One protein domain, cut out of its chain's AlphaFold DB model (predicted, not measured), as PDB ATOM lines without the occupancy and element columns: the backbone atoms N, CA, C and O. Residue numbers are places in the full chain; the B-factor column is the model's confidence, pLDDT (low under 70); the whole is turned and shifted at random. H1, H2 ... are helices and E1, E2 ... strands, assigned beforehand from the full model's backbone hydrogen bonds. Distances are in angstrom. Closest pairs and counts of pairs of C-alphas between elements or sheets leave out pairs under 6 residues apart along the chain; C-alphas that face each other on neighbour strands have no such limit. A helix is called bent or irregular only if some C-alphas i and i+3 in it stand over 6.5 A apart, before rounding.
ATOM      1  N   TYR A  26     -20.174  31.149  -2.355       95.62
ATOM      2  CA  TYR A  26     -19.510  31.486  -1.096       95.62
ATOM      3  C   TYR A  26     -18.664  30.317  -0.575       95.62
ATOM      4  O   TYR A  26     -18.763  29.197  -1.072       95.62
ATOM      5  N   SER A  27     -17.799  30.584   0.408       93.19
ATOM      6  CA  SER A  27     -17.049  29.536   1.109       93.19
ATOM      7  C   SER A  27     -17.927  28.876   2.165       93.19
ATOM      8  O   SER A  27     -18.640  29.573   2.879       93.19
ATOM      9  N   ASN A  28     -17.819  27.559   2.357       91.44
ATOM     10  CA  ASN A  28     -18.589  26.850   3.386       91.44
ATOM     11  C   ASN A  28     -18.374  27.428   4.803       91.44
ATOM     12  O   ASN A  28     -19.275  27.370   5.635       91.44
ATOM     13  N   SER A  29     -17.215  28.042   5.071       94.44
ATOM     14  CA  SER A  29     -16.945  28.742   6.337       94.44
ATOM     15  C   SER A  29     -17.826  29.978   6.561       94.44
ATOM     16  O   SER A  29     -18.012  30.391   7.701       94.44
ATOM     17  N   ASP A  30     -18.388  30.559   5.500       94.62
ATOM     18  CA  ASP A  30     -19.256  31.742   5.555       94.62
ATOM     19  C   ASP A  30     -20.754  31.371   5.553       94.62
ATOM     20  O   ASP A  30     -21.614  32.255   5.573       94.62
ATOM     21  N   ARG A  31     -21.081  30.068   5.563       95.12
ATOM     22  CA  ARG A  31     -22.449  29.533   5.456       95.12
ATOM     23  C   ARG A  31     -23.423  30.161   6.444       95.12
ATOM     24  O   ARG A  31     -24.514  30.563   6.048       95.12
ATOM     25  N   THR A  32     -23.043  30.261   7.716       96.56
ATOM     26  CA  THR A  32     -23.917  30.823   8.756       96.56
ATOM     27  C   THR A  32     -24.306  32.259   8.428       96.56
ATOM     28  O   THR A  32     -25.478  32.609   8.488       96.56
ATOM     29  N   TRP A  33     -23.346  33.084   8.003       96.81
ATOM     30  CA  TRP A  33     -23.633  34.467   7.627       96.81
ATOM     31  C   TRP A  33     -24.504  34.546   6.368       96.81
ATOM     32  O   TRP A  33     -25.443  35.340   6.316       96.81
ATOM     33  N   VAL A  34     -24.241  33.702   5.365       97.06
ATOM     34  CA  VAL A  34     -25.058  33.668   4.144       97.06
ATOM     35  C   VAL A  34     -26.505  33.304   4.461       97.06
ATOM     36  O   VAL A  34     -27.417  33.987   4.002       97.06
ATOM     37  N   HIS A  35     -26.729  32.282   5.279       96.06
ATOM     38  CA  HIS A  35     -28.075  31.828   5.607       96.06
ATOM     39  C   HIS A  35     -28.804  32.793   6.555       96.06
ATOM     40  O   HIS A  35     -29.951  33.170   6.318       96.06
ATOM     41  N   ASP A  36     -28.142  33.233   7.624       96.56
ATOM     42  CA  ASP A  36     -28.804  34.010   8.675       96.56
ATOM     43  C   ASP A  36     -28.867  35.508   8.403       96.56
ATOM     44  O   ASP A  36     -29.663  36.200   9.035       96.56
ATOM     45  N   VAL A  37     -28.069  36.012   7.463       96.88
ATOM     46  CA  VAL A  37     -28.066  37.433   7.113       96.88
ATOM     47  C   VAL A  37     -28.484  37.617   5.666       96.88
ATOM     48  O   VAL A  37     -29.547  38.180   5.415       96.88
ATOM     49  N   LEU A  38     -27.684  37.149   4.706       96.38
ATOM     50  CA  LEU A  38     -27.906  37.465   3.292       96.38
ATOM     51  C   LEU A  38     -29.246  36.915   2.782       96.38
ATOM     52  O   LEU A  38     -30.052  37.673   2.249       96.38
ATOM     53  N   MET A  39     -29.496  35.622   2.987       95.88
ATOM     54  CA  MET A  39     -30.719  34.948   2.550       95.88
ATOM     55  C   MET A  39     -31.950  35.544   3.233       95.88
ATOM     56  O   MET A  39     -32.853  36.002   2.545       95.88
ATOM     57  N   LYS A  40     -31.965  35.649   4.567       95.25
ATOM     58  CA  LYS A  40     -33.091  36.260   5.302       95.25
ATOM     59  C   LYS A  40     -33.350  37.724   4.917       95.25
ATOM     60  O   LYS A  40     -34.481  38.191   5.005       95.25
ATOM     61  N   THR A  41     -32.330  38.464   4.486       95.75
ATOM     62  CA  THR A  41     -32.499  39.855   4.028       95.75
ATOM     63  C   THR A  41     -33.107  39.934   2.625       95.75
ATOM     64  O   THR A  41     -33.815  40.894   2.317       95.75
ATOM     65  N   LEU A  42     -32.820  38.955   1.766       95.81
ATOM     66  CA  LEU A  42     -33.217  38.968   0.356       95.81
ATOM     67  C   LEU A  42     -34.456  38.118   0.044       95.81
ATOM     68  O   LEU A  42     -35.099  38.402  -0.957       95.81
ATOM     69  N   GLU A  43     -34.797  37.129   0.874       95.44
ATOM     70  CA  GLU A  43     -35.968  36.244   0.720       95.44
ATOM     71  C   GLU A  43     -37.059  36.513   1.787       95.44
ATOM     72  O   GLU A  43     -37.700  35.583   2.273       95.44
ATOM     73  N   ASN A  44     -37.252  37.764   2.223       92.06
ATOM     74  CA  ASN A  44     -38.282  38.114   3.215       92.06
ATOM     75  C   ASN A  44     -39.591  38.624   2.583       92.06
ATOM     76  O   ASN A  44     -39.770  38.642   1.370       92.06
ATOM     77  N   GLU A  45     -40.561  39.011   3.413       88.44
ATOM     78  CA  GLU A  45     -41.878  39.436   2.922       88.44
ATOM     79  C   GLU A  45     -41.819  40.704   2.054       88.44
ATOM     80  O   GLU A  45     -42.592  40.833   1.097       88.44
ATOM     81  N   GLU A  46     -40.882  41.608   2.357       89.94
ATOM     82  CA  GLU A  46     -40.652  42.853   1.615       89.94
ATOM     83  C   GLU A  46     -39.817  42.607   0.350       89.94
ATOM     84  O   GLU A  46     -40.120  43.136  -0.721       89.94
ATOM     85  N   ASN A  47     -38.793  41.757   0.461       80.88
ATOM     86  CA  ASN A  47     -37.876  41.382  -0.607       80.88
ATOM     87  C   ASN A  47     -38.151  39.941  -1.034       80.88
ATOM     88  O   ASN A  47     -37.717  38.996  -0.389       80.88
ATOM     89  N   LYS A  48     -38.848  39.759  -2.153       91.81
ATOM     90  CA  LYS A  48     -39.228  38.434  -2.667       91.81
ATOM     91  C   LYS A  48     -38.226  37.895  -3.688       91.81
ATOM     92  O   LYS A  48     -38.639  37.378  -4.725       91.81
ATOM     93  N   TYR A  49     -36.927  38.079  -3.448       95.81
ATOM     94  CA  TYR A  49     -35.922  37.515  -4.346       95.81
ATOM     95  C   TYR A  49     -35.852  36.001  -4.152       95.81
ATOM     96  O   TYR A  49     -35.895  35.518  -3.026       95.81
ATOM     97  N   ALA A  50     -35.722  35.255  -5.245       96.25
ATOM     98  CA  ALA A  50     -35.469  33.819  -5.200       96.25
ATOM     99  C   ALA A  50     -33.963  33.558  -5.323       96.25
ATOM    100  O   ALA A  50     -33.370  33.836  -6.369       96.25
ATOM    101  N   LEU A  51     -33.325  33.036  -4.276       97.69
ATOM    102  CA  LEU A  51     -31.906  32.685  -4.308       97.69
ATOM    103  C   LEU A  51     -31.703  31.195  -4.593       97.69
ATOM    104  O   LEU A  51     -32.444  30.345  -4.109       97.69
ATOM    105  N   CYS A  52     -30.645  30.874  -5.332       98.06
ATOM    106  CA  CYS A  52     -30.132  29.515  -5.469       98.06
ATOM    107  C   CYS A  52     -28.940  29.336  -4.517       98.06
ATOM    108  O   CYS A  52     -27.927  30.034  -4.658       98.06
ATOM    109  N   LEU A  53     -29.049  28.406  -3.566       97.56
ATOM    110  CA  LEU A  53     -28.022  28.077  -2.570       97.56
ATOM    111  C   LEU A  53     -27.602  26.612  -2.699       97.56
ATOM    112  O   LEU A  53     -28.438  25.726  -2.868       97.56
ATOM    113  N   HIS A  54     -26.305  26.326  -2.591       93.38
ATOM    114  CA  HIS A  54     -25.791  24.992  -2.907       93.38
ATOM    115  C   HIS A  54     -26.206  23.893  -1.912       93.38
ATOM    116  O   HIS A  54     -26.216  22.723  -2.269       93.38
ATOM    117  N   GLU A  55     -26.577  24.224  -0.677       91.44
ATOM    118  CA  GLU A  55     -27.075  23.269   0.324       91.44
ATOM    119  C   GLU A  55     -28.569  22.967   0.173       91.44
ATOM    120  O   GLU A  55     -29.044  21.984   0.737       91.44
ATOM    121  N   ARG A  56     -29.309  23.817  -0.552       94.50
ATOM    122  CA  ARG A  56     -30.762  23.700  -0.739       94.50
ATOM    123  C   ARG A  56     -31.124  23.213  -2.137       94.50
ATOM    124  O   ARG A  56     -31.992  22.361  -2.278       94.50
ATOM    125  N   ASP A  57     -30.464  23.763  -3.147       96.62
ATOM    126  CA  ASP A  57     -30.916  23.704  -4.537       96.62
ATOM    127  C   ASP A  57     -30.072  22.768  -5.420       96.62
ATOM    128  O   ASP A  57     -30.467  22.458  -6.546       96.62
ATOM    129  N   PHE A  58     -28.917  22.291  -4.937       95.69
ATOM    130  CA  PHE A  58     -28.095  21.358  -5.713       95.69
ATOM    131  C   PHE A  58     -28.751  19.982  -5.791       95.69
ATOM    132  O   PHE A  58     -29.233  19.423  -4.804       95.69
ATOM    133  N   ARG A  59     -28.712  19.399  -6.989       94.75
ATOM    134  CA  ARG A  59     -29.223  18.057  -7.239       94.75
ATOM    135  C   ARG A  59     -28.265  17.033  -6.644       94.75
ATOM    136  O   ARG A  59     -27.089  16.972  -7.013       94.75
ATOM    137  N   LEU A  60     -28.789  16.203  -5.745       93.69
ATOM    138  CA  LEU A  60     -28.063  15.067  -5.188       93.69
ATOM    139  C   LEU A  60     -27.684  14.084  -6.305       93.69
ATOM    140  O   LEU A  60     -28.496  13.780  -7.176       93.69
ATOM    141  N   GLY A  61     -26.446  13.587  -6.275       93.06
ATOM    142  CA  GLY A  61     -25.927  12.635  -7.265       93.06
ATOM    143  C   GLY A  61     -25.403  13.254  -8.570       93.06
ATOM    144  O   GLY A  61     -24.788  12.536  -9.351       93.06
ATOM    145  N   ALA A  62     -25.585  14.560  -8.798       93.75
ATOM    146  CA  ALA A  62     -24.951  15.275  -9.908       93.75
ATOM    147  C   ALA A  62     -23.548  15.783  -9.525       93.75
ATOM    148  O   ALA A  62     -23.257  16.017  -8.346       93.75
ATOM    149  N   TYR A  63     -22.673  15.989 -10.515       95.06
ATOM    150  CA  TYR A  63     -21.355  16.567 -10.261       95.06
ATOM    151  C   TYR A  63     -21.476  18.005  -9.747       95.06
ATOM    152  O   TYR A  63     -22.353  18.769 -10.149       95.06
ATOM    153  N   ILE A  64     -20.552  18.402  -8.867       93.12
ATOM    154  CA  ILE A  64     -20.551  19.753  -8.288       93.12
ATOM    155  C   ILE A  64     -20.433  20.838  -9.367       93.12
ATOM    156  O   ILE A  64     -21.084  21.872  -9.271       93.12
ATOM    157  N   MET A  65     -19.636  20.587 -10.409       93.94
ATOM    158  CA  MET A  65     -19.436  21.539 -11.501       93.94
ATOM    159  C   MET A  65     -20.695  21.697 -12.353       93.94
ATOM    160  O   MET A  65     -21.013  22.821 -12.731       93.94
ATOM    161  N   ASP A  66     -21.437  20.610 -12.574       96.44
ATOM    162  CA  ASP A  66     -22.713  20.644 -13.293       96.44
ATOM    163  C   ASP A  66     -23.751  21.421 -12.484       96.44
ATOM    164  O   ASP A  66     -24.393  22.323 -13.006       96.44
ATOM    165  N   ASN A  67     -23.842  21.165 -11.175       97.00
ATOM    166  CA  ASN A  67     -24.717  21.931 -10.290       97.00
ATOM    167  C   ASN A  67     -24.382  23.436 -10.287       97.00
ATOM    168  O   ASN A  67     -25.289  24.269 -10.284       97.00
ATOM    169  N   VAL A  68     -23.095  23.806 -10.312       96.19
ATOM    170  CA  VAL A  68     -22.669  25.211 -10.416       96.19
ATOM    171  C   VAL A  68     -23.059  25.807 -11.772       96.19
ATOM    172  O   VAL A  68     -23.585  26.920 -11.802       96.19
ATOM    173  N   ALA A  69     -22.824  25.093 -12.875       96.50
ATOM    174  CA  ALA A  69     -23.194  25.546 -14.214       96.50
ATOM    175  C   ALA A  69     -24.714  25.747 -14.333       96.50
ATOM    176  O   ALA A  69     -25.152  26.851 -14.661       96.50
ATOM    177  N   ASP A  70     -25.504  24.746 -13.938       96.56
ATOM    178  CA  ASP A  70     -26.970  24.794 -13.911       96.56
ATOM    179  C   ASP A  70     -27.479  25.974 -13.071       96.56
ATOM    180  O   ASP A  70     -28.401  26.689 -13.471       96.56
ATOM    181  N   SER A  71     -26.870  26.216 -11.907       97.12
ATOM    182  CA  SER A  71     -27.261  27.320 -11.020       97.12
ATOM    183  C   SER A  71     -26.976  28.688 -11.638       97.12
ATOM    184  O   SER A  71     -27.786  29.604 -11.502       97.12
ATOM    185  N   ILE A  72     -25.853  28.838 -12.348       95.81
ATOM    186  CA  ILE A  72     -25.517  30.067 -13.082       95.81
ATOM    187  C   ILE A  72     -26.491  30.278 -14.246       95.81
ATOM    188  O   ILE A  72     -26.926  31.405 -14.474       95.81
ATOM    189  N   GLU A  73     -26.844  29.222 -14.976       95.44
ATOM    190  CA  GLU A  73     -27.757  29.307 -16.120       95.44
ATOM    191  C   GLU A  73     -29.200  29.619 -15.709       95.44
ATOM    192  O   GLU A  73     -29.887  30.379 -16.395       95.44
ATOM    193  N   ARG A  74     -29.650  29.084 -14.569       95.69
ATOM    194  CA  ARG A  74     -31.005  29.294 -14.028       95.69
ATOM    195  C   ARG A  74     -31.163  30.594 -13.237       95.69
ATOM    196  O   ARG A  74     -32.287  30.922 -12.853       95.69
ATOM    197  N   SER A  75     -30.084  31.353 -13.029       96.75
ATOM    198  CA  SER A  75     -30.092  32.591 -12.240       96.75
ATOM    199  C   SER A  75     -29.868  33.845 -13.084       96.75
ATOM    200  O   SER A  75     -28.972  33.888 -13.927       96.75
ATOM    201  N   ARG A  76     -30.621  34.923 -12.809       95.44
ATOM    202  CA  ARG A  76     -30.399  36.240 -13.454       95.44
ATOM    203  C   ARG A  76     -29.004  36.787 -13.157       95.44
ATOM    204  O   ARG A  76     -28.358  37.399 -14.015       95.44
ATOM    205  N   HIS A  77     -28.558  36.605 -11.919       96.00
ATOM    206  CA  HIS A  77     -27.305  37.138 -11.405       96.00
ATOM    207  C   HIS A  77     -26.516  36.093 -10.612       96.00
ATOM    208  O   HIS A  77     -27.029  35.054 -10.212       96.00
ATOM    209  N   VAL A  78     -25.242  36.397 -10.373       96.12
ATOM    210  CA  VAL A  78     -24.390  35.642  -9.453       96.12
ATOM    211  C   VAL A  78     -23.898  36.604  -8.381       96.12
ATOM    212  O   VAL A  78     -23.308  37.640  -8.701       96.12
ATOM    213  N   ILE A  79     -24.143  36.269  -7.117       97.06
ATOM    214  CA  ILE A  79     -23.607  36.974  -5.954       97.06
ATOM    215  C   ILE A  79     -22.387  36.198  -5.472       97.06
ATOM    216  O   ILE A  79     -22.492  35.032  -5.103       97.06
ATOM    217  N   LEU A  80     -21.229  36.853  -5.470       95.50
ATOM    218  CA  LEU A  80     -19.986  36.278  -4.969       95.50
ATOM    219  C   LEU A  80     -19.688  36.839  -3.578       95.50
ATOM    220  O   LEU A  80     -19.435  38.039  -3.439       95.50
ATOM    221  N   VAL A  81     -19.705  35.987  -2.556       94.06
ATOM    222  CA  VAL A  81     -19.354  36.373  -1.185       94.06
ATOM    223  C   VAL A  81     -17.852  36.206  -1.010       94.06
ATOM    224  O   VAL A  81     -17.337  35.102  -0.844       94.06
ATOM    225  N   LEU A  82     -17.138  37.326  -1.092       91.56
ATOM    226  CA  LEU A  82     -15.688  37.362  -0.963       91.56
ATOM    227  C   LEU A  82     -15.287  37.554   0.500       91.56
ATOM    228  O   LEU A  82     -15.523  38.607   1.090       91.56
ATOM    229  N   SER A  83     -14.624  36.545   1.050       87.50
ATOM    230  CA  SER A  83     -14.023  36.539   2.384       87.50
ATOM    231  C   SER A  83     -12.588  35.990   2.299       87.50
ATOM    232  O   SER A  83     -12.217  35.393   1.280       87.50
ATOM    233  N   PRO A  84     -11.763  36.118   3.353       88.00
ATOM    234  CA  PRO A  84     -10.492  35.397   3.423       88.00
ATOM    235  C   PRO A  84     -10.655  33.883   3.196       88.00
ATOM    236  O   PRO A  84      -9.843  33.280   2.497       88.00
ATOM    237  N   ASN A  85     -11.755  33.297   3.688       81.81
ATOM    238  CA  ASN A  85     -12.092  31.881   3.507       81.81
ATOM    239  C   ASN A  85     -12.418  31.531   2.048       81.81
ATOM    240  O   ASN A  85     -12.232  30.391   1.621       81.81
ATOM    241  N   PHE A  86     -12.935  32.493   1.281       77.00
ATOM    242  CA  PHE A  86     -13.182  32.326  -0.148       77.00
ATOM    243  C   PHE A  86     -11.862  32.227  -0.917       77.00
ATOM    244  O   PHE A  86     -11.701  31.355  -1.768       77.00
ATOM    245  N   VAL A  87     -10.884  33.070  -0.580       71.75
ATOM    246  CA  VAL A  87      -9.579  33.102  -1.261       71.75
ATOM    247  C   VAL A  87      -8.720  31.890  -0.888       71.75
ATOM    248  O   VAL A  87      -8.079  31.304  -1.758       71.75
TER     249      VAL A  87
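Overview. This is residues 26 to 87 of the 94 residues of a protein of Ephemera danica (UniProt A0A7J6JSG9). Two separate helices, H1 and H2, are joined by a long looping stretch, residues 43 to 63, and strand E1 leads from the end of H2 back to short H3, near the start of H1. The 62 printed residues hold three named helices and one named strand, in the order H1, H2, E1, H3, mostly helix. The whole is only just compact, close to loose, with a radius of gyration of the C-alphas of 12.2 A and spans of 33 by 27 by 19 A.

Along the chain. H1, residues 28 to 42, begins at C-alpha (-18.589, 26.850, 3.386) and measures 19.2 A; it is irregular, with C-alphas 29 and 32 7.7 A apart. H2, residues 64 to 73, measures 14.3 A. E1 is residues 75 to 80, 13.0 A. H3, residues 84 to 87, 5.3 A, ends at C-alpha (-9.579, 33.102, -1.261).

Arrangement. H1 and H3 are close but not clearly touching; their closest C-alphas, Ser 29 and Asn 85, are 6.4 A apart. The closest C-alphas of H2 and E1, Ile 72 and Val 78, are 6.7 A apart. H1 is apart from H2 and E1. E1 pairs with no named strand. Every O i to N i+4 pair is within hydrogen-bond range in H2, 7 of 11 in H1; H3 is too short for one.

Size, cuts and confidence. The C-alphas farthest apart, Glu 46 and Gly 61, are 34.8 A apart. The printed part has no cut. The link H1 to H2 is long. No printed residue is under 70 in pLDDT.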